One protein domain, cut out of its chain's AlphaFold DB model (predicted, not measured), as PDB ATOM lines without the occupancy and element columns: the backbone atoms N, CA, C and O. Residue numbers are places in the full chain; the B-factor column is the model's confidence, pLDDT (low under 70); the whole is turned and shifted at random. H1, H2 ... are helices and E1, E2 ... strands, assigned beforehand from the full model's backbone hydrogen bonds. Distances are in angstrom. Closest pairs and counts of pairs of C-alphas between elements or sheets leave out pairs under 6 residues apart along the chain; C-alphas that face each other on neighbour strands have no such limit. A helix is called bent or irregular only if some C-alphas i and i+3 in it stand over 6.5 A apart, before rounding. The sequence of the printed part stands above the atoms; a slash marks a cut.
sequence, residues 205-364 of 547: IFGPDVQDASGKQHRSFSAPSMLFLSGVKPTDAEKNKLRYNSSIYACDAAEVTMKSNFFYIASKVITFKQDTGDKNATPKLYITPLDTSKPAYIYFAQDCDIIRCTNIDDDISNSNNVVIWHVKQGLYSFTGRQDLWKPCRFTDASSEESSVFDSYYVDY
ATOM      1  N   ILE A 205     -34.882  16.956  35.986       51.56
ATOM      2  CA  ILE A 205     -35.730  18.128  36.235       51.56
ATOM      3  C   ILE A 205     -35.233  18.844  37.489       51.56
ATOM      4  O   ILE A 205     -35.155  18.246  38.559       51.56
ATOM      5  N   PHE A 206     -34.934  20.129  37.352       50.06
ATOM      6  CA  PHE A 206     -34.531  21.024  38.426       50.06
ATOM      7  C   PHE A 206     -35.721  21.879  38.879       50.06
ATOM      8  O   PHE A 206     -36.450  22.441  38.052       50.06
ATOM      9  N   GLY A 207     -35.897  21.960  40.202       45.28
ATOM     10  CA  GLY A 207     -36.774  22.927  40.867       45.28
ATOM     11  C   GLY A 207     -36.161  24.337  40.915       45.28
ATOM     12  O   GLY A 207     -35.221  24.608  40.167       45.28
ATOM     13  N   PRO A 208     -36.668  25.242  41.779       43.84
ATOM     14  CA  PRO A 208     -36.255  26.647  41.778       43.84
ATOM     15  C   PRO A 208     -34.759  26.851  42.083       43.84
ATOM     16  O   PRO A 208     -34.167  27.774  41.530       43.84
ATOM     17  N   ASP A 209     -34.125  25.960  42.859       47.31
ATOM     18  CA  ASP A 209     -32.756  26.165  43.346       47.31
ATOM     19  C   ASP A 209     -31.776  25.059  42.917       47.31
ATOM     20  O   ASP A 209     -31.841  23.917  43.374       47.31
ATOM     21  N   VAL A 210     -30.800  25.413  42.073       49.09
ATOM     22  CA  VAL A 210     -29.677  24.528  41.676       49.09
ATOM     23  C   VAL A 210     -28.495  24.600  42.666       49.09
ATOM     24  O   VAL A 210     -27.608  23.741  42.657       49.09
ATOM     25  N   GLN A 211     -28.447  25.619  43.532       52.81
ATOM     26  CA  GLN A 211     -27.356  25.854  44.492       52.81
ATOM     27  C   GLN A 211     -27.893  26.317  45.852       52.81
ATOM     28  O   GLN A 211     -28.925  26.977  45.914       52.81
ATOM     29  N   ASP A 212     -27.165  25.987  46.922       48.00
ATOM     30  CA  ASP A 212     -27.402  26.506  48.276       48.00
ATOM     31  C   ASP A 212     -26.787  27.915  48.417       48.00
ATOM     32  O   ASP A 212     -25.707  28.190  47.888       48.00
ATOM     33  N   ALA A 213     -27.461  28.794  49.161       45.38
ATOM     34  CA  ALA A 213     -27.070  30.171  49.443       45.38
ATOM     35  C   ALA A 213     -25.764  30.311  50.258       45.38
ATOM     36  O   ALA A 213     -25.259  31.426  50.381       45.38
ATOM     37  N   SER A 214     -25.223  29.221  50.822       50.50
ATOM     38  CA  SER A 214     -23.998  29.224  51.647       50.50
ATOM     39  C   SER A 214     -22.666  29.173  50.862       50.50
ATOM     40  O   SER A 214     -21.616  29.470  51.432       50.50
ATOM     41  N   GLY A 215     -22.702  28.831  49.564       51.88
ATOM     42  CA  GLY A 215     -21.673  29.106  48.545       51.88
ATOM     43  C   GLY A 215     -20.203  28.744  48.839       51.88
ATOM     44  O   GLY A 215     -19.440  29.623  49.220       51.88
ATOM     45  N   LYS A 216     -19.766  27.507  48.519       51.81
ATOM     46  CA  LYS A 216     -18.381  27.112  48.111       51.81
ATOM     47  C   LYS A 216     -18.374  25.719  47.453       51.81
ATOM     48  O   LYS A 216     -17.927  24.751  48.066       51.81
ATOM     49  N   GLN A 217     -18.922  25.558  46.249       51.03
ATOM     50  CA  GLN A 217     -19.091  24.219  45.656       51.03
ATOM     51  C   GLN A 217     -18.680  24.167  44.177       51.03
ATOM     52  O   GLN A 217     -19.090  24.996  43.368       51.03
ATOM     53  N   HIS A 218     -17.878  23.158  43.823       53.88
ATOM     54  CA  HIS A 218     -17.537  22.806  42.443       53.88
ATOM     55  C   HIS A 218     -18.419  21.638  41.990       53.88
ATOM     56  O   HIS A 218     -18.131  20.477  42.287       53.88
ATOM     57  N   ARG A 219     -19.506  21.925  41.271       55.47
ATOM     58  CA  ARG A 219     -20.468  20.896  40.845       55.47
ATOM     59  C   ARG A 219     -20.405  20.677  39.343       55.47
ATOM     60  O   ARG A 219     -20.299  21.618  38.563       55.47
ATOM     61  N   SER A 220     -20.480  19.417  38.933       56.53
ATOM     62  CA  SER A 220     -20.707  19.059  37.537       56.53
ATOM     63  C   SER A 220     -21.900  18.123  37.474       56.53
ATOM     64  O   SER A 220     -22.009  17.228  38.303       56.53
ATOM     65  N   PHE A 221     -22.756  18.324  36.484       58.81
ATOM     66  CA  PHE A 221     -23.936  17.517  36.210       58.81
ATOM     67  C   PHE A 221     -23.887  17.061  34.765       58.81
ATOM     68  O   PHE A 221     -23.350  17.775  33.916       58.81
ATOM     69  N   SER A 222     -24.461  15.905  34.472       55.19
ATOM     70  CA  SER A 222     -24.513  15.373  33.123       55.19
ATOM     71  C   SER A 222     -25.781  14.551  32.950       55.19
ATOM     72  O   SER A 222     -26.071  13.718  33.796       55.19
ATOM     73  N   ALA A 223     -26.554  14.811  31.903       53.75
ATOM     74  CA  ALA A 223     -27.802  14.112  31.596       53.75
ATOM     75  C   ALA A 223     -28.122  14.261  30.102       53.75
ATOM     76  O   ALA A 223     -27.709  15.260  29.514       53.75
ATOM     77  N   PRO A 224     -28.864  13.338  29.466       53.12
ATOM     78  CA  PRO A 224     -29.274  13.478  28.064       53.12
ATOM     79  C   PRO A 224     -30.087  14.756  27.795       53.12
ATOM     80  O   PRO A 224     -29.886  15.392  26.758       53.12
ATOM     81  N   SER A 225     -30.944  15.142  28.748       58.56
ATOM     82  CA  SER A 225     -31.746  16.374  28.743       58.56
ATOM     83  C   SER A 225     -31.828  16.966  30.156       58.56
ATOM     84  O   SER A 225     -31.826  16.232  31.142       58.56
ATOM     85  N   MET A 226     -31.955  18.288  30.276       66.56
ATOM     86  CA  MET A 226     -32.127  18.987  31.556       66.56
ATOM     87  C   MET A 226     -33.264  20.009  31.470       66.56
ATOM     88  O   MET A 226     -33.277  20.836  30.560       66.56
ATOM     89  N   LEU A 227     -34.208  19.970  32.413       64.50
ATOM     90  CA  LEU A 227     -35.376  20.853  32.454       64.50
ATOM     91  C   LEU A 227     -35.363  21.697  33.731       64.50
ATOM     92  O   LEU A 227     -35.341  21.151  34.824       64.50
ATOM     93  N   PHE A 228     -35.419  23.017  33.602       66.81
ATOM     94  CA  PHE A 228     -35.394  23.971  34.709       66.81
ATOM     95  C   PHE A 228     -36.742  24.671  34.792       66.81
ATOM     96  O   PHE A 228     -37.116  25.448  33.906       66.81
ATOM     97  N   LEU A 229     -37.494  24.360  35.844       55.41
ATOM     98  CA  LEU A 229     -38.870  24.806  36.009       55.41
ATOM     99  C   LEU A 229     -38.944  25.767  37.195       55.41
ATOM    100  O   LEU A 229     -38.497  25.442  38.291       55.41
ATOM    101  N   SER A 230     -39.517  26.957  37.001       50.09
ATOM    102  CA  SER A 230     -39.777  27.865  38.123       50.09
ATOM    103  C   SER A 230     -40.876  27.272  39.005       50.09
ATOM    104  O   SER A 230     -41.975  27.004  38.512       50.09
ATOM    105  N   GLY A 231     -40.597  27.066  40.292       47.47
ATOM    106  CA  GLY A 231     -41.453  26.252  41.153       47.47
ATOM    107  C   GLY A 231     -41.658  26.801  42.556       47.47
ATOM    108  O   GLY A 231     -41.307  26.117  43.505       47.47
ATOM    109  N   VAL A 232     -42.263  27.984  42.698       40.28
ATOM    110  CA  VAL A 232     -42.988  28.382  43.922       40.28
ATOM    111  C   VAL A 232     -44.116  29.344  43.529       40.28
ATOM    112  O   VAL A 232     -43.975  30.091  42.559       40.28
ATOM    113  N   LYS A 233     -45.237  29.352  44.262       43.16
ATOM    114  CA  LYS A 233     -46.271  30.392  44.160       43.16
ATOM    115  C   LYS A 233     -45.970  31.518  45.165       43.16
ATOM    116  O   LYS A 233     -46.383  31.411  46.318       43.16
ATOM    117  N   PRO A 234     -45.289  32.601  44.762       48.41
ATOM    118  CA  PRO A 234     -45.077  33.741  45.642       48.41
ATOM    119  C   PRO A 234     -46.389  34.465  45.952       48.41
ATOM    120  O   PRO A 234     -47.306  34.525  45.120       48.41
ATOM    121  N   THR A 235     -46.458  35.075  47.134       50.94
ATOM    122  CA  THR A 235     -47.487  36.081  47.419       50.94
ATOM    123  C   THR A 235     -47.339  37.272  46.461       50.94
ATOM    124  O   THR A 235     -46.299  37.449  45.826       50.94
ATOM    125  N   ASP A 236     -48.365  38.116  46.315       58.88
ATOM    126  CA  ASP A 236     -48.291  39.264  45.393       58.88
ATOM    127  C   ASP A 236     -47.115  40.202  45.695       58.88
ATOM    128  O   ASP A 236     -46.499  40.725  44.768       58.88
ATOM    129  N   ALA A 237     -46.761  40.348  46.975       62.44
ATOM    130  CA  ALA A 237     -45.618  41.139  47.429       62.44
ATOM    131  C   ALA A 237     -44.257  40.536  47.037       62.44
ATOM    132  O   ALA A 237     -43.224  41.177  47.187       62.44
ATOM    133  N   GLU A 238     -44.246  39.295  46.562       60.38
ATOM    134  CA  GLU A 238     -43.041  38.503  46.350       60.38
ATOM    135  C   GLU A 238     -42.881  38.052  44.899       60.38
ATOM    136  O   GLU A 238     -41.808  37.613  44.499       60.38
ATOM    137  N   LYS A 239     -43.922  38.218  44.075       64.44
ATOM    138  CA  LYS A 239     -43.950  37.827  42.658       64.44
ATOM    139  C   LYS A 239     -42.833  38.408  41.817       64.44
ATOM    140  O   LYS A 239     -42.519  37.831  40.784       64.44
ATOM    141  N   ASN A 240     -42.261  39.528  42.235       70.12
ATOM    142  CA  ASN A 240     -41.186  40.184  41.513       70.12
ATOM    143  C   ASN A 240     -39.808  39.855  42.077       70.12
ATOM    144  O   ASN A 240     -38.830  40.270  41.469       70.12
ATOM    145  N   LYS A 241     -39.693  39.097  43.175       73.06
ATOM    146  CA  LYS A 241     -38.387  38.761  43.746       73.06
ATOM    147  C   LYS A 241     -37.630  37.773  42.861       73.06
ATOM    148  O   LYS A 241     -38.221  36.866  42.260       73.06
ATOM    149  N   LEU A 242     -36.307  37.915  42.816       72.81
ATOM    150  CA  LEU A 242     -35.413  37.045  42.044       72.81
ATOM    151  C   LEU A 242     -35.552  35.567  42.444       72.81
ATOM    152  O   LEU A 242     -35.591  34.699  41.571       72.81
ATOM    153  N   ARG A 243     -35.714  35.282  43.741       69.56
ATOM    154  CA  ARG A 243     -35.903  33.929  44.304       69.56
ATOM    155  C   ARG A 243     -37.107  33.136  43.759       69.56
ATOM    156  O   ARG A 243     -37.179  31.928  43.908       69.56
ATOM    157  N   TYR A 244     -38.082  33.815  43.153       64.31
ATOM    158  CA  TYR A 244     -39.293  33.172  42.625       64.31
ATOM    159  C   TYR A 244     -39.365  33.177  41.101       64.31
ATOM    160  O   TYR A 244     -40.125  32.419  40.503       64.31
ATOM    161  N   ASN A 245     -38.570  34.035  40.466       67.88
ATOM    162  CA  ASN A 245     -38.523  34.164  39.015       67.88
ATOM    163  C   ASN A 245     -37.350  33.415  38.390       67.88
ATOM    164  O   ASN A 245     -37.287  33.307  37.162       67.88
ATOM    165  N   SER A 246     -36.444  32.895  39.218       68.81
ATOM    166  CA  SER A 246     -35.284  32.141  38.780       68.81
ATOM    167  C   SER A 246     -35.401  30.662  39.121       68.81
ATOM    168  O   SER A 246     -35.998  30.290  40.121       68.81
ATOM    169  N   SER A 247     -34.919  29.818  38.210       61.81
ATOM    170  CA  SER A 247     -34.765  28.365  38.416       61.81
ATOM    171  C   SER A 247     -33.310  27.981  38.645       61.81
ATOM    172  O   SER A 247     -32.991  26.810  38.816       61.81
ATOM    173  N   ILE A 248     -32.402  28.955  38.563       71.62
ATOM    174  CA  ILE A 248     -30.974  28.734  38.699       71.62
ATOM    175  C   ILE A 248     -30.387  29.916  39.461       71.62
ATOM    176  O   ILE A 248     -30.385  31.045  38.962       71.62
ATOM    177  N   TYR A 249     -29.831  29.621  40.634       71.88
ATOM    178  CA  TYR A 249     -28.971  30.524  41.391       71.88
ATOM    179  C   TYR A 249     -27.526  30.068  41.244       71.88
ATOM    180  O   TYR A 249     -27.238  28.875  41.355       71.88
ATOM    181  N   ALA A 250     -26.622  31.007  40.981       71.81
ATOM    182  CA  ALA A 250     -25.192  30.746  40.966       71.81
ATOM    183  C   ALA A 250     -24.415  31.767  41.793       71.81
ATOM    184  O   ALA A 250     -24.453  32.959  41.498       71.81
ATOM    185  N   CYS A 251     -23.703  31.290  42.814       72.06
ATOM    186  CA  CYS A 251     -22.923  32.138  43.716       72.06
ATOM    187  C   CYS A 251     -21.461  32.279  43.263       72.06
ATOM    188  O   CYS A 251     -20.904  31.416  42.583       72.06
ATOM    189  N   ASP A 252     -20.815  33.374  43.651       63.62
ATOM    190  CA  ASP A 252     -19.462  33.769  43.232       63.62
ATOM    191  C   ASP A 252     -18.337  32.841  43.714       63.62
ATOM    192  O   ASP A 252     -17.278  32.779  43.087       63.62
ATOM    193  N   ALA A 253     -18.577  32.052  44.759       56.69
ATOM    194  CA  ALA A 253     -17.665  31.011  45.225       56.69
ATOM    195  C   ALA A 253     -17.867  29.632  44.550       56.69
ATOM    196  O   ALA A 253     -17.230  28.659  44.962       56.69
ATOM    197  N   ALA A 254     -18.751  29.519  43.548       60.34
ATOM    198  CA  ALA A 254     -19.118  28.251  42.919       60.34
ATOM    199  C   ALA A 254     -18.797  28.200  41.412       60.34
ATOM    200  O   ALA A 254     -19.062  29.136  40.652       60.34
ATOM    201  N   GLU A 255     -18.254  27.061  40.967       70.31
ATOM    202  CA  GLU A 255     -18.220  26.684  39.551       70.31
ATOM    203  C   GLU A 255     -19.194  25.530  39.335       70.31
ATOM    204  O   GLU A 255     -18.986  24.427  39.843       70.31
ATOM    205  N   VAL A 256     -20.241  25.787  38.553       71.88
ATOM    206  CA  VAL A 256     -21.213  24.781  38.140       71.88
ATOM    207  C   VAL A 256     -21.066  24.503  36.656       71.88
ATOM    208  O   VAL A 256     -21.071  25.415  35.839       71.88
ATOM    209  N   THR A 257     -20.928  23.232  36.298       74.56
ATOM    210  CA  THR A 257     -20.912  22.771  34.907       74.56
ATOM    211  C   THR A 257     -22.062  21.803  34.672       74.56
ATOM    212  O   THR A 257     -22.191  20.805  35.364       74.56
ATOM    213  N   MET A 258     -22.895  22.061  33.677       76.56
ATOM    214  CA  MET A 258     -24.019  21.219  33.290       76.56
ATOM    215  C   MET A 258     -23.746  20.667  31.897       76.56
ATOM    216  O   MET A 258     -23.446  21.424  30.975       76.56
ATOM    217  N   LYS A 259     -23.810  19.349  31.736       73.94
ATOM    218  CA  LYS A 259     -23.562  18.672  30.469       73.94
ATOM    219  C   LYS A 259     -24.856  18.048  29.961       73.94
ATOM    220  O   LYS A 259     -25.413  17.180  30.618       73.94
ATOM    221  N   SER A 260     -25.361  18.511  28.828       74.38
ATOM    222  CA  SER A 260     -26.585  17.979  28.230       74.38
ATOM    223  C   SER A 260     -26.647  18.313  26.748       74.38
ATOM    224  O   SER A 260     -26.083  19.315  26.306       74.38
ATOM    225  N   ASN A 261     -27.339  17.477  25.977       76.56
ATOM    226  CA  ASN A 261     -27.642  17.779  24.580       76.56
ATOM    227  C   ASN A 261     -28.903  18.649  24.442       76.56
ATOM    228  O   ASN A 261     -29.096  19.263  23.395       76.56
ATOM    229  N   PHE A 262     -29.722  18.749  25.496       76.94
ATOM    230  CA  PHE A 262     -30.906  19.607  25.538       76.94
ATOM    231  C   PHE A 262     -31.100  20.285  26.904       76.94
ATOM    232  O   PHE A 262     -31.053  19.632  27.949       76.94
ATOM    233  N   PHE A 263     -31.356  21.591  26.898       79.88
ATOM    234  CA  PHE A 263     -31.667  22.408  28.072       79.88
ATOM    235  C   PHE A 263     -33.023  23.098  27.885       79.88
ATOM    236  O   PHE A 263     -33.241  23.744  26.867       79.88
ATOM    237  N   TYR A 264     -33.919  23.026  28.865       73.69
ATOM    238  CA  TYR A 264     -35.188  23.763  28.862       73.69
ATOM    239  C   TYR A 264     -35.233  24.743  30.028       73.69
ATOM    240  O   TYR A 264     -35.135  24.319  31.174       73.69
ATOM    241  N   ILE A 265     -35.418  26.030  29.753       75.38
ATOM    242  CA  ILE A 265     -35.464  27.095  30.755       75.38
ATOM    243  C   ILE A 265     -36.865  27.704  30.770       75.38
ATOM    244  O   ILE A 265     -37.258  28.423  29.850       75.38
ATOM    245  N   ALA A 266     -37.621  27.431  31.834       66.00
ATOM    246  CA  ALA A 266     -38.953  28.001  32.038       66.00
ATOM    247  C   ALA A 266     -38.932  29.349  32.766       66.00
ATOM    248  O   ALA A 266     -39.986  29.946  32.950       66.00
ATOM    249  N   SER A 267     -37.779  29.809  33.244       69.56
ATOM    250  CA  SER A 267     -37.680  30.956  34.150       69.56
ATOM    251  C   SER A 267     -37.564  32.295  33.447       69.56
ATOM    252  O   SER A 267     -36.924  32.407  32.406       69.56
ATOM    253  N   LYS A 268     -38.115  33.329  34.090       71.69
ATOM    254  CA  LYS A 268     -37.926  34.729  33.688       71.69
ATOM    255  C   LYS A 268     -36.524  35.234  33.953       71.69
ATOM    256  O   LYS A 268     -36.108  36.205  33.337       71.69
ATOM    257  N   VAL A 269     -35.827  34.622  34.907       76.31
ATOM    258  CA  VAL A 269     -34.508  35.073  35.329       76.31
ATOM    259  C   VAL A 269     -33.567  33.890  35.521       76.31
ATOM    260  O   VAL A 269     -33.980  32.838  36.003       76.31
ATOM    261  N   ILE A 270     -32.284  34.060  35.221       84.31
ATOM    262  CA  ILE A 270     -31.196  33.256  35.800       84.31
ATOM    263  C   ILE A 270     -30.389  34.184  36.698       84.31
ATOM    264  O   ILE A 270     -29.918  35.226  36.241       84.31
ATOM    265  N   THR A 271     -30.271  33.837  37.977       83.44
ATOM    266  CA  THR A 271     -29.732  34.744  38.988       83.44
ATOM    267  C   THR A 271     -28.330  34.331  39.387       83.44
ATOM    268  O   THR A 271     -28.060  33.195  39.759       83.44
ATOM    269  N   PHE A 272     -27.430  35.297  39.374       83.75
ATOM    270  CA  PHE A 272     -26.059  35.139  39.796       83.75
ATOM    271  C   PHE A 272     -25.797  36.031  41.008       83.75
ATOM    272  O   PHE A 272     -25.762  37.258  40.893       83.75
ATOM    273  N   LYS A 273     -25.637  35.417  42.177       79.62
ATOM    274  CA  LYS A 273     -25.459  36.116  43.448       79.62
ATOM    275  C   LYS A 273     -23.972  36.337  43.731       79.62
ATOM    276  O   LYS A 273     -23.158  35.429  43.597       79.62
ATOM    277  N   GLN A 274     -23.617  37.549  44.128       74.94
ATOM    278  CA  GLN A 274     -22.265  37.909  44.543       74.94
ATOM    279  C   GLN A 274     -22.224  38.026  46.073       74.94
ATOM    280  O   GLN A 274     -22.676  39.033  46.616       74.94
ATOM    281  N   ASP A 275     -21.715  37.000  46.763       65.81
ATOM    282  CA  ASP A 275     -21.711  36.911  48.232       65.81
ATOM    283  C   ASP A 275     -20.461  37.531  48.877       65.81
ATOM    284  O   ASP A 275     -20.510  38.012  50.008       65.81
ATOM    285  N   THR A 276     -19.325  37.560  48.178       59.62
ATOM    286  CA  THR A 276     -18.018  37.884  48.784       59.62
ATOM    287  C   THR A 276     -17.708  39.379  48.891       59.62
ATOM    288  O   THR A 276     -16.669  39.756  49.433       59.62
ATOM    289  N   GLY A 277     -18.571  40.256  48.367       58.75
ATOM    290  CA  GLY A 277     -18.331  41.705  48.307       58.75
ATOM    291  C   GLY A 277     -17.189  42.129  47.365       58.75
ATOM    292  O   GLY A 277     -17.048  43.321  47.075       58.75
ATOM    293  N   ASP A 278     -16.403  41.184  46.837       63.84
ATOM    294  CA  ASP A 278     -15.428  41.427  45.778       63.84
ATOM    295  C   ASP A 278     -16.156  41.584  44.447       63.84
ATOM    296  O   ASP A 278     -16.578  40.604  43.838       63.84
ATOM    297  N   LYS A 279     -16.240  42.830  43.969       60.00
ATOM    298  CA  LYS A 279     -16.878  43.212  42.698       60.00
ATOM    299  C   LYS A 279     -16.308  42.485  41.472       60.00
ATOM    300  O   LYS A 279     -16.971  42.487  40.435       60.00
ATOM    301  N   ASN A 280     -15.121  41.886  41.585       62.53
ATOM    302  CA  ASN A 280     -14.457  41.144  40.515       62.53
ATOM    303  C   ASN A 280     -14.712  39.631  40.567       62.53
ATOM    304  O   ASN A 280     -14.371  38.941  39.605       62.53
ATOM    305  N   ALA A 281     -15.309  39.108  41.642       66.00
ATOM    306  CA  ALA A 281     -15.680  37.703  41.724       66.00
ATOM    307  C   ALA A 281     -16.820  37.412  40.735       66.00
ATOM    308  O   ALA A 281     -17.881  38.038  40.778       66.00
ATOM    309  N   THR A 282     -16.580  36.488  39.805       69.81
ATOM    310  CA  THR A 282     -17.564  36.083  38.797       69.81
ATOM    311  C   THR A 282     -18.041  34.666  39.097       69.81
ATOM    312  O   THR A 282     -17.242  33.735  38.933       69.81
ATOM    313  N   PRO A 283     -19.314  34.485  39.487       74.38
ATOM    314  CA  PRO A 283     -19.951  33.175  39.475       74.38
ATOM    315  C   PRO A 283     -19.761  32.488  38.118       74.38
ATOM    316  O   PRO A 283     -19.777  33.150  37.077       74.38
ATOM    317  N   LYS A 284     -19.601  31.164  38.111       76.25
ATOM    318  CA  LYS A 284     -19.385  30.400  36.876       76.25
ATOM    319  C   LYS A 284     -20.476  29.356  36.691       76.25
ATOM    320  O   LYS A 284     -20.538  28.391  37.451       76.25
ATOM    321  N   LEU A 285     -21.292  29.522  35.651       83.00
ATOM    322  CA  LEU A 285     -22.311  28.555  35.248       83.00
ATOM    323  C   LEU A 285     -22.090  28.161  33.791       83.00
ATOM    324  O   LEU A 285     -22.420  28.901  32.866       83.00
ATOM    325  N   TYR A 286     -21.533  26.975  33.601       85.50
ATOM    326  CA  TYR A 286     -21.208  26.451  32.292       85.50
ATOM    327  C   TYR A 286     -22.247  25.451  31.812       85.50
ATOM    328  O   TYR A 286     -22.614  24.547  32.555       85.50
ATOM    329  N   ILE A 287     -22.640  25.544  30.545       88.19
ATOM    330  CA  ILE A 287     -23.368  24.484  29.839       88.19
ATOM    331  C   ILE A 287     -22.471  23.878  28.760       88.19
ATOM    332  O   ILE A 287     -21.685  24.586  28.133       88.19
ATOM    333  N   THR A 288     -22.515  22.563  28.572       86.56
ATOM    334  CA  THR A 288     -21.674  21.841  27.602       86.56
ATOM    335  C   THR A 288     -22.478  20.713  26.945       86.56
ATOM    336  O   THR A 288     -23.222  20.041  27.649       86.56
ATOM    337  N   PRO A 289     -22.340  20.453  25.633       84.56
ATOM    338  CA  PRO A 289     -22.890  19.248  25.012       84.56
ATOM    339  C   PRO A 289     -22.320  17.974  25.649       84.56
ATOM    340  O   PRO A 289     -21.159  17.966  26.070       84.56
ATOM    341  N   LEU A 290     -23.090  16.882  25.672       68.50
ATOM    342  CA  LEU A 290     -22.534  15.558  25.987       68.50
ATOM    343  C   LEU A 290     -21.626  15.084  24.855       68.50
ATOM    344  O   LEU A 290     -20.513  14.618  25.086       68.50
ATOM    345  N   ASP A 291     -22.112  15.249  23.626       73.12
ATOM    346  CA  ASP A 291     -21.386  14.945  22.405       73.12
ATOM    347  C   ASP A 291     -20.939  16.252  21.747       73.12
ATOM    348  O   ASP A 291     -21.706  16.937  21.075       73.12
ATOM    349  N   THR A 292     -19.669  16.605  21.941       74.69
ATOM    350  CA  THR A 292     -19.091  17.831  21.364       74.69
ATOM    351  C   THR A 292     -18.977  17.812  19.836       74.69
ATOM    352  O   THR A 292     -18.669  18.850  19.250       74.69
ATOM    353  N   SER A 293     -19.235  16.671  19.181       75.00
ATOM    354  CA  SER A 293     -19.253  16.562  17.717       75.00
ATOM    355  C   SER A 293     -20.569  17.027  17.084       75.00
ATOM    356  O   SER A 293     -20.629  17.212  15.867       75.00
ATOM    357  N   LYS A 294     -21.615  17.252  17.892       78.44
ATOM    358  CA  LYS A 294     -22.951  17.672  17.450       78.44
ATOM    359  C   LYS A 294     -23.399  18.950  18.171       78.44
ATOM    360  O   LYS A 294     -22.921  19.237  19.270       78.44
ATOM    361  N   PRO A 295     -24.300  19.746  17.566       84.12
ATOM    362  CA  PRO A 295     -24.934  20.843  18.281       84.12
ATOM    363  C   PRO A 295     -25.805  20.299  19.420       84.12
ATOM    364  O   PRO A 295     -26.522  19.313  19.252       84.12
ATOM    365  N   ALA A 296     -25.740  20.967  20.568       87.69
ATOM    366  CA  ALA A 296     -26.735  20.844  21.626       87.69
ATOM    367  C   ALA A 296     -27.752  21.981  21.501       87.69
ATOM    368  O   ALA A 296     -27.507  22.982  20.821       87.69
ATOM    369  N   TYR A 297     -28.880  21.839  22.185       86.81
ATOM    370  CA  TYR A 297     -30.000  22.763  22.099       86.81
ATOM    371  C   TYR A 297     -30.366  23.330  23.471       86.81
ATOM    372  O   TYR A 297     -30.274  22.649  24.492       86.81
ATOM    373  N   ILE A 298     -30.792  24.587  23.497       89.44
ATOM    374  CA  ILE A 298     -31.348  25.259  24.668       89.44
ATOM    375  C   ILE A 298     -32.625  25.990  24.269       89.44
ATOM    376  O   ILE A 298     -32.642  26.762  23.313       89.44
ATOM    377  N   TYR A 299     -33.702  25.741  24.998       81.00
ATOM    378  CA  TYR A 299     -34.993  26.365  24.783       81.00
ATOM    379  C   TYR A 299     -35.337  27.297  25.938       81.00
ATOM    380  O   TYR A 299     -35.404  26.862  27.087       81.00
ATOM    381  N   PHE A 300     -35.605  28.561  25.623       76.44
ATOM    382  CA  PHE A 300     -36.145  29.536  26.564       76.44
ATOM    383  C   PHE A 300     -37.643  29.659  26.334       76.44
ATOM    384  O   PHE A 300     -38.087  30.110  25.279       76.44
ATOM    385  N   ALA A 301     -38.433  29.251  27.319       64.94
ATOM    386  CA  ALA A 301     -39.882  29.212  27.170       64.94
ATOM    387  C   ALA A 301     -40.560  30.577  27.317       64.94
ATOM    388  O   ALA A 301     -41.718  30.755  26.940       64.94
ATOM    389  N   GLN A 302     -39.825  31.536  27.862       64.56
ATOM    390  CA  GLN A 302     -40.165  32.943  27.910       64.56
ATOM    391  C   GLN A 302     -38.883  33.764  27.812       64.56
ATOM    392  O   GLN A 302     -37.780  33.220  27.909       64.56
ATOM    393  N   ASP A 303     -39.043  35.067  27.626       77.75
ATOM    394  CA  ASP A 303     -37.939  36.005  27.737       77.75
ATOM    395  C   ASP A 303     -37.269  35.854  29.112       77.75
ATOM    396  O   ASP A 303     -37.943  35.809  30.147       77.75
ATOM    397  N   CYS A 304     -35.945  35.730  29.100       82.81
ATOM    398  CA  CYS A 304     -35.145  35.392  30.263       82.81
ATOM    399  C   CYS A 304     -34.037  36.427  30.460       82.81
ATOM    400  O   CYS A 304     -33.165  36.596  29.602       82.81
ATOM    401  N   ASP A 305     -34.064  37.110  31.600       87.44
ATOM    402  CA  ASP A 305     -33.017  38.033  32.016       87.44
ATOM    403  C   ASP A 305     -31.939  37.297  32.801       87.44
ATOM    404  O   ASP A 305     -32.202  36.580  33.765       87.44
ATOM    405  N   ILE A 306     -30.687  37.510  32.422       90.19
ATOM    406  CA  ILE A 306     -29.564  36.968  33.165       90.19
ATOM    407  C   ILE A 306     -29.068  38.066  34.097       90.19
ATOM    408  O   ILE A 306     -28.522  39.071  33.639       90.19
ATOM    409  N   ILE A 307     -29.291  37.905  35.401       88.31
ATOM    410  CA  ILE A 307     -29.145  38.979  36.388       88.31
ATOM    411  C   ILE A 307     -28.019  38.672  37.361       88.31
ATOM    412  O   ILE A 307     -27.967  37.595  37.946       88.31
ATOM    413  N   ARG A 308     -27.163  39.664  37.604       87.69
ATOM    414  CA  ARG A 308     -26.283  39.712  38.772       87.69
ATOM    415  C   ARG A 308     -26.980  40.436  39.920       87.69
ATOM    416  O   ARG A 308     -27.422  41.567  39.726       87.69
ATOM    417  N   CYS A 309     -26.993  39.846  41.111       83.88
ATOM    418  CA  CYS A 309     -27.534  40.458  42.325       83.88
ATOM    419  C   CYS A 309     -26.597  40.303  43.532       83.88
ATOM    420  O   CYS A 309     -25.646  39.522  43.515       83.88
ATOM    421  N   THR A 310     -26.892  41.042  44.601       78.94
ATOM    422  CA  THR A 310     -26.301  40.839  45.936       78.94
ATOM    423  C   THR A 310     -27.261  40.129  46.892       78.94
ATOM    424  O   THR A 310     -26.827  39.538  47.876       78.94
ATOM    425  N   ASN A 311     -28.567  40.171  46.612       80.19
ATOM    426  CA  ASN A 311     -29.605  39.526  47.408       80.19
ATOM    427  C   ASN A 311     -30.666  38.899  46.486       80.19
ATOM    428  O   ASN A 311     -31.148  39.540  45.559       80.19
ATOM    429  N   ILE A 312     -31.022  37.638  46.734       76.12
ATOM    430  CA  ILE A 312     -32.035  36.902  45.960       76.12
ATOM    431  C   ILE A 312     -33.472  37.262  46.372       76.12
ATOM    432  O   ILE A 312     -34.410  37.008  45.619       76.12
ATOM    433  N   ASP A 313     -33.655  37.889  47.537       79.38
ATOM    434  CA  ASP A 313     -34.951  38.406  47.984       79.38
ATOM    435  C   ASP A 313     -35.300  39.776  47.376       79.38
ATOM    436  O   ASP A 313     -36.403  40.275  47.603       79.38
ATOM    437  N   ASP A 314     -34.391  40.386  46.608       82.19
ATOM    438  CA  ASP A 314     -34.648  41.654  45.926       82.19
ATOM    439  C   ASP A 314     -35.609  41.470  44.744       82.19
ATOM    440  O   ASP A 314     -35.566  40.465  44.028       82.19
ATOM    441  N   ASP A 315     -36.435  42.488  44.492       83.06
ATOM    442  CA  ASP A 315     -37.226  42.584  43.264       83.06
ATOM    443  C   ASP A 315     -36.323  42.616  42.027       83.06
ATOM    444  O   ASP A 315     -35.288  43.276  42.028       83.06
ATOM    445  N   ILE A 316     -36.746  41.996  40.923       79.12
ATOM    446  CA  ILE A 316     -36.053  42.021  39.623       79.12
ATOM    447  C   ILE A 316     -35.661  43.451  39.230       79.12
ATOM    448  O   ILE A 316     -34.554  43.682  38.756       79.12
ATOM    449  N   SER A 317     -36.552  44.415  39.476       81.75
ATOM    450  CA  SER A 317     -36.368  45.832  39.156       81.75
ATOM    451  C   SER A 317     -35.528  46.620  40.167       81.75
ATOM    452  O   SER A 317     -35.391  47.834  40.016       81.75
ATOM    453  N   ASN A 318     -35.008  45.988  41.223       85.00
ATOM    454  CA  ASN A 318     -34.159  46.651  42.207       85.00
ATOM    455  C   ASN A 318     -32.899  47.211  41.525       85.00
ATOM    456  O   ASN A 318     -32.248  46.529  40.740       85.00
ATOM    457  N   SER A 319     -32.523  48.450  41.847       83.44
ATOM    458  CA  SER A 319     -31.367  49.136  41.253       83.44
ATOM    459  C   SER A 319     -30.019  48.461  41.528       83.44
ATOM    460  O   SER A 319     -29.042  48.749  40.840       83.44
ATOM    461  N   ASN A 320     -29.948  47.594  42.541       82.94
ATOM    462  CA  ASN A 320     -28.753  46.810  42.851       82.94
ATOM    463  C   ASN A 320     -28.593  45.594  41.924       82.94
ATOM    464  O   ASN A 320     -27.500  45.029  41.835       82.94
ATOM    465  N   ASN A 321     -29.657  45.218  41.210       86.19
ATOM    466  CA  ASN A 321     -29.648  44.130  40.248       86.19
ATOM    467  C   ASN A 321     -29.166  44.633  38.889       86.19
ATOM    468  O   ASN A 321     -29.611  45.660  38.378       86.19
ATOM    469  N   VAL A 322     -28.239  43.894  38.287       88.12
ATOM    470  CA  VAL A 322     -27.652  44.229  36.989       88.12
ATOM    471  C   VAL A 322     -28.006  43.139  35.995       88.12
ATOM    472  O   VAL A 322     -27.497  42.023  36.095       88.12
ATOM    473  N   VAL A 323     -28.842  43.472  35.011       89.31
ATOM    474  CA  VAL A 323     -29.071  42.609  33.847       89.31
ATOM    475  C   VAL A 323     -27.782  42.572  33.034       89.31
ATOM    476  O   VAL A 323     -27.337  43.583  32.493       89.31
ATOM    477  N   ILE A 324     -27.159  41.403  32.980       88.50
ATOM    478  CA  ILE A 324     -25.929  41.169  32.231       88.50
ATOM    479  C   ILE A 324     -26.260  41.066  30.744       88.50
ATOM    480  O   ILE A 324     -25.598  41.675  29.904       88.50
ATOM    481  N   TRP A 325     -27.284  40.278  30.427       92.88
ATOM    482  CA  TRP A 325     -27.818  40.133  29.086       92.88
ATOM    483  C   TRP A 325     -29.224  39.537  29.133       92.88
ATOM    484  O   TRP A 325     -29.629  38.935  30.126       92.88
ATOM    485  N   HIS A 326     -29.956  39.745  28.046       90.75
ATOM    486  CA  HIS A 326     -31.336  39.321  27.876       90.75
ATOM    487  C   HIS A 326     -31.423  38.304  26.741       90.75
ATOM    488  O   HIS A 326     -30.858  38.529  25.664       90.75
ATOM    489  N   VAL A 327     -32.155  37.219  26.968       87.81
ATOM    490  CA  VAL A 327     -32.416  36.180  25.972       87.81
ATOM    491  C   VAL A 327     -33.899  36.170  25.651       87.81
ATOM    492  O   VAL A 327     -34.731  36.051  26.544       87.81
ATOM    493  N   LYS A 328     -34.236  36.278  24.364       87.38
ATOM    494  CA  LYS A 328     -35.629  36.169  23.924       87.38
ATOM    495  C   LYS A 328     -36.105  34.727  24.010       87.38
ATOM    496  O   LYS A 328     -35.309  33.811  23.788       87.38
ATOM    497  N   GLN A 329     -37.400  34.529  24.231       79.44
ATOM    498  CA  GLN A 329     -38.000  33.203  24.117       79.44
ATOM    499  C   GLN A 329     -37.667  32.565  22.756       79.44
ATOM    500  O   GLN A 329     -37.650  33.253  21.730       79.44
ATOM    501  N   GLY A 330     -37.450  31.254  22.736       71.75
ATOM    502  CA  GLY A 330     -37.167  30.510  21.513       71.75
ATOM    503  C   GLY A 330     -36.176  29.370  21.704       71.75
ATOM    504  O   GLY A 330     -35.579  29.199  22.772       71.75
ATOM    505  N   LEU A 331     -36.023  28.580  20.641       82.44
ATOM    506  CA  LEU A 331     -35.042  27.510  20.562       82.44
ATOM    507  C   LEU A 331     -33.730  28.025  19.979       82.44
ATOM    508  O   LEU A 331     -33.707  28.638  18.914       82.44
ATOM    509  N   TYR A 332     -32.630  27.681  20.636       92.31
ATOM    510  CA  TYR A 332     -31.290  27.985  20.172       92.31
ATOM    511  C   TYR A 332     -30.416  26.736  20.162       92.31
ATOM    512  O   TYR A 332     -30.570  25.850  21.001       92.31
ATOM    513  N   SER A 333     -29.455  26.687  19.247       93.50
ATOM    514  CA  SER A 333     -28.386  25.695  19.236       93.50
ATOM    515  C   SER A 333     -27.060  26.302  19.691       93.50
ATOM    516  O   SER A 333     -26.807  27.506  19.560       93.50
ATOM    517  N   PHE A 334     -26.196  25.462  20.251       93.38
ATOM    518  CA  PHE A 334     -24.851  25.838  20.667       93.38
ATOM    519  C   PHE A 334     -23.874  24.671  20.525       93.38
ATOM    520  O   PHE A 334     -24.246  23.498  20.536       93.38
ATOM    521  N   THR A 335     -22.592  25.006  20.397       89.81
ATOM    522  CA  THR A 335     -21.491  24.038  20.348       89.81
ATOM    523  C   THR A 335     -20.451  24.376  21.407       89.81
ATOM    524  O   THR A 335     -20.274  25.538  21.783       89.81
ATOM    525  N   GLY A 336     -19.760  23.348  21.902       87.69
ATOM    526  CA  GLY A 336     -18.753  23.500  22.950       87.69
ATOM    527  C   GLY A 336     -19.301  24.069  24.266       87.69
ATOM    528  O   GLY A 336     -20.505  24.192  24.478       87.69
ATOM    529  N   ARG A 337     -18.388  24.404  25.179       89.06
ATOM    530  CA  ARG A 337     -18.721  24.955  26.498       89.06
ATOM    531  C   ARG A 337     -19.167  26.417  26.372       89.06
ATOM    532  O   ARG A 337     -18.426  27.231  25.828       89.06
ATOM    533  N   GLN A 338     -20.330  26.749  26.923       91.19
ATOM    534  CA  GLN A 338     -20.848  28.115  27.041       91.19
ATOM    535  C   GLN A 338     -20.869  28.540  28.510       91.19
ATOM    536  O   GLN A 338     -21.081  27.705  29.384       91.19
ATOM    537  N   ASP A 339     -20.637  29.823  28.773       89.44
ATOM    538  CA  ASP A 339     -20.642  30.432  30.107       89.44
ATOM    539  C   ASP A 339     -21.844  31.372  30.213       89.44
ATOM    540  O   ASP A 339     -21.809  32.464  29.645       89.44
ATOM    541  N   LEU A 340     -22.901  30.955  30.915       87.69
ATOM    542  CA  LEU A 340     -24.163  31.702  30.993       87.69
ATOM    543  C   LEU A 340     -24.020  33.046  31.724       87.69
ATOM    544  O   LEU A 340     -24.865  33.921  31.546       87.69
ATOM    545  N   TRP A 341     -22.935  33.255  32.482       83.88
ATOM    546  CA  TRP A 341     -22.601  34.567  33.052       83.88
ATOM    547  C   TRP A 341     -22.277  35.609  31.973       83.88
ATOM    548  O   TRP A 341     -22.281  36.803  32.244       83.88
ATOM    549  N   LYS A 342     -21.967  35.194  30.743       85.50
ATOM    550  CA  LYS A 342     -21.635  36.090  29.631       85.50
ATOM    551  C   LYS A 342     -22.607  35.866  28.476       85.50
ATOM    552  O   LYS A 342     -23.168  34.778  28.358       85.50
ATOM    553  N   PRO A 343     -22.759  36.852  27.573       85.00
ATOM    554  CA  PRO A 343     -23.470  36.637  26.321       85.00
ATOM    555  C   PRO A 343     -22.931  35.398  25.593       85.00
ATOM    556  O   PRO A 343     -21.768  35.364  25.175       85.00
ATOM    557  N   CYS A 344     -23.768  34.367  25.487       85.94
ATOM    558  CA  CYS A 344     -23.397  33.094  24.877       85.94
ATOM    559  C   CYS A 344     -23.532  33.138  23.353       85.94
ATOM    560  O   CYS A 344     -24.276  33.943  22.790       85.94
ATOM    561  N   ARG A 345     -22.823  32.237  22.664       85.94
ATOM    562  CA  ARG A 345     -22.887  32.108  21.199       85.94
ATOM    563  C   ARG A 345     -24.009  31.157  20.794       85.94
ATOM    564  O   ARG A 345     -23.759  30.050  20.326       85.94
ATOM    565  N   PHE A 346     -25.235  31.599  21.021       92.44
ATOM    566  CA  PHE A 346     -26.442  30.886  20.627       92.44
ATOM    567  C   PHE A 346     -26.808  31.200  19.177       92.44
ATOM    568  O   PHE A 346     -26.763  32.355  18.755       92.44
ATOM    569  N   THR A 347     -27.155  30.163  18.418       93.94
ATOM    570  CA  THR A 347     -27.668  30.283  17.048       93.94
ATOM    571  C   THR A 347     -29.161  30.000  17.076       93.94
ATOM    572  O   THR A 347     -29.564  29.014  17.685       93.94
ATOM    573  N   ASP A 348     -29.982  30.853  16.461       92.00
ATOM    574  CA  ASP A 348     -31.425  30.600  16.354       92.00
ATOM    575  C   ASP A 348     -31.675  29.254  15.656       92.00
ATOM    576  O   ASP A 348     -31.102  28.980  14.601       92.00
ATOM    577  N   ALA A 349     -32.504  28.417  16.275       88.12
ATOM    578  CA  ALA A 349     -32.852  27.078  15.809       88.12
ATOM    579  C   ALA A 349     -34.377  26.889  15.731       88.12
ATOM    580  O   ALA A 349     -34.874  25.764  15.744       88.12
ATOM    581  N   SER A 350     -35.133  27.986  15.624       76.44
ATOM    582  CA  SER A 350     -36.599  27.992  15.517       76.44
ATOM    583  C   SER A 350     -37.166  27.059  14.432       76.44
ATOM    584  O   SER A 350     -38.231  26.472  14.614       76.44
ATOM    585  N   SER A 351     -36.455  26.840  13.321       77.25
ATOM    586  CA  SER A 351     -36.873  25.901  12.265       77.25
ATOM    587  C   SER A 351     -36.796  24.420  12.656       77.25
ATOM    588  O   SER A 351     -37.423  23.587  12.006       77.25
ATOM    589  N   GLU A 352     -36.020  24.084  13.685       70.44
ATOM    590  CA  GLU A 352     -35.803  22.716  14.176       70.44
ATOM    591  C   GLU A 352     -36.679  22.397  15.397       70.44
ATOM    592  O   GLU A 352     -36.639  21.279  15.915       70.44
ATOM    593  N   GLU A 353     -37.488  23.365  15.844       61.16
ATOM    594  CA  GLU A 353     -38.226  23.336  17.107       61.16
ATOM    595  C   GLU A 353     -39.063  22.067  17.277       61.16
ATOM    596  O   GLU A 353     -38.881  21.345  18.255       61.16
ATOM    597  N   SER A 354     -39.896  21.726  16.291       55.09
ATOM    598  CA  SER A 354     -40.715  20.511  16.345       55.09
ATOM    599  C   SER A 354     -39.869  19.244  16.439       55.09
ATOM    600  O   SER A 354     -40.124  18.411  17.294       55.09
ATOM    601  N   SER A 355     -38.826  19.103  15.616       59.59
ATOM    602  CA  SER A 355     -37.982  17.899  15.611       59.59
ATOM    603  C   SER A 355     -37.134  17.748  16.873       59.59
ATOM    604  O   SER A 355     -36.923  16.634  17.348       59.59
ATOM    605  N   VAL A 356     -36.652  18.860  17.429       60.78
ATOM    606  CA  VAL A 356     -35.871  18.874  18.669       60.78
ATOM    607  C   VAL A 356     -36.789  18.552  19.838       60.78
ATOM    608  O   VAL A 356     -36.468  17.687  20.649       60.78
ATOM    609  N   PHE A 357     -37.975  19.153  19.896       55.75
ATOM    610  CA  PHE A 357     -38.944  18.788  20.914       55.75
ATOM    611  C   PHE A 357     -39.425  17.336  20.775       55.75
ATOM    612  O   PHE A 357     -39.502  16.634  21.780       55.75
ATOM    613  N   ASP A 358     -39.624  16.839  19.555       50.44
ATOM    614  CA  ASP A 358     -39.944  15.431  19.293       50.44
ATOM    615  C   ASP A 358     -38.831  14.470  19.750       50.44
ATOM    616  O   ASP A 358     -39.088  13.324  20.117       50.44
ATOM    617  N   SER A 359     -37.586  14.945  19.764       52.88
ATOM    618  CA  SER A 359     -36.418  14.152  20.155       52.88
ATOM    619  C   SER A 359     -36.107  14.230  21.653       52.88
ATOM    620  O   SER A 359     -35.554  13.278  22.202       52.88
ATOM    621  N   TYR A 360     -36.448  15.339  22.323       53.50
ATOM    622  CA  TYR A 360     -35.967  15.634  23.681       53.50
ATOM    623  C   TYR A 360     -37.054  16.021  24.710       53.50
ATOM    624  O   TYR A 360     -36.749  16.048  25.903       53.50
ATOM    625  N   TYR A 361     -38.295  16.324  24.300       45.84
ATOM    626  CA  TYR A 361     -39.290  17.061  25.111       45.84
ATOM    627  C   TYR A 361     -40.681  16.409  25.242       45.84
ATOM    628  O   TYR A 361     -41.521  16.917  25.986       45.84
ATOM    629  N   VAL A 362     -40.945  15.292  24.558       37.53
ATOM    630  CA  VAL A 362     -42.294  14.945  24.057       37.53
ATOM    631  C   VAL A 362     -43.463  14.871  25.039       37.53
ATOM    632  O   VAL A 362     -44.567  15.133  24.580       37.53
ATOM    633  N   ASP A 363     -43.344  14.648  26.351       32.56
ATOM    634  CA  ASP A 363     -44.577  14.451  27.151       32.56
ATOM    635  C   ASP A 363     -44.721  15.204  28.469       32.56
ATOM    636  O   ASP A 363     -45.813  15.217  29.048       32.56
ATOM    637  N   TYR A 364     -43.700  15.927  28.922       36.75
ATOM    638  CA  TYR A 364     -43.785  16.603  30.217       36.75
ATOM    639  C   TYR A 364     -44.697  17.844  30.184       36.75
ATOM    640  O   TYR A 364     -45.540  18.042  31.063       36.75
TER     641      TYR A 364
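This is residues 205 to 364 of the 547 residues of an uncharacterized protein of Oscillospiraceae bacterium (UniProt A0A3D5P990). The chain is wound in stacked turns, a short three-sided solenoid whose walls are the sheets E2 E5 E8 E11, E3 E6 E9 E10 and E1 E4 E7. E3 to E5 and E6 to E8 each put one strand into each wall; the hairpin E9 and E10 and then E11 end the stack, and H2 packs on the wall E2 E5 E8 E11. The printed part has 160 residues, in the order E1 E2 H1 E3 E4 E5 E6 E7 E8 E9 E10 E11 H2; the four-stranded sheets are mixed and E1 E4 E7 is all parallel. The class is mixed, helices and strands, with under half of the residues in named elements. It is compact, with a radius of gyration of the C-alphas of 15.2 A and spans of 42 by 33 by 23 A.

One sheet holds E2, residues 225 to 228, E5, 262 to 265, E8, 296 to 300, 13.7 A long, and E11, 330 to 334. Another holds E3, 246 to 251, E6, 269 to 273, E9, 304 to 309, 15.1 A, and E10, 322 to 327, 14.5 A. The third holds E1, 218 to 222, 13.8 A, E4, 255 to 259, and E7, 284 to 288. H1 is residues 242 to 245 and H2 350 to 360, 14.8 A. E1 begins at C-alpha 218 (-17.537, 22.806, 42.443) and H2 ends at C-alpha 360 (-35.967, 15.634, 23.681).

E2 and E5 are parallel, with N 226 and O 262 2.8 A apart, and so are E5 and E8, N 263 and O 297 2.8 A. E11 is antiparallel to E8, N 298 and O 332 2.8 A. H2 is on this sheet at a height of 9.1 A, two layers, a helix on one face of a sheet; its closest C-alphas to E11 are those of Ser 350 and Leu 331, 5.3 A. H2 is irregular, C-alphas 351 and 354 being 7.8 A apart, with 5 of 7 O i to N i+4 pairs within hydrogen-bond range; H1 is too short for such a pair. E3 and E6 are parallel, N 250 and O 271 2.9 A, as are E6 and E9, N 272 and O 307 2.8 A. E9 and E10 are a hairpin, N 306 and O 325 2.9 A. H1 is on this sheet, over E6, at a height of 8.0 A. E10 runs on into E11 at 95 degrees. E4 is parallel to E1, N 221 and O 257 2.8 A, and to E7, N 258 and O 286 2.7 A. The closest C-alphas of E3 and E7, Ala 250 and Leu 285, are 6.8 A apart. H1 and H2 are apart.

The two C-alphas farthest apart, Ala 237 and Ser 293, are 46.7 A apart. The printed part has no cut. The links E2 to H1, E9 to E10 and E11 to H2 are long. The mean pLDDT of the printed part is 70.9; 68 residues are under 70, among them 205 to 239 and 353 to 364.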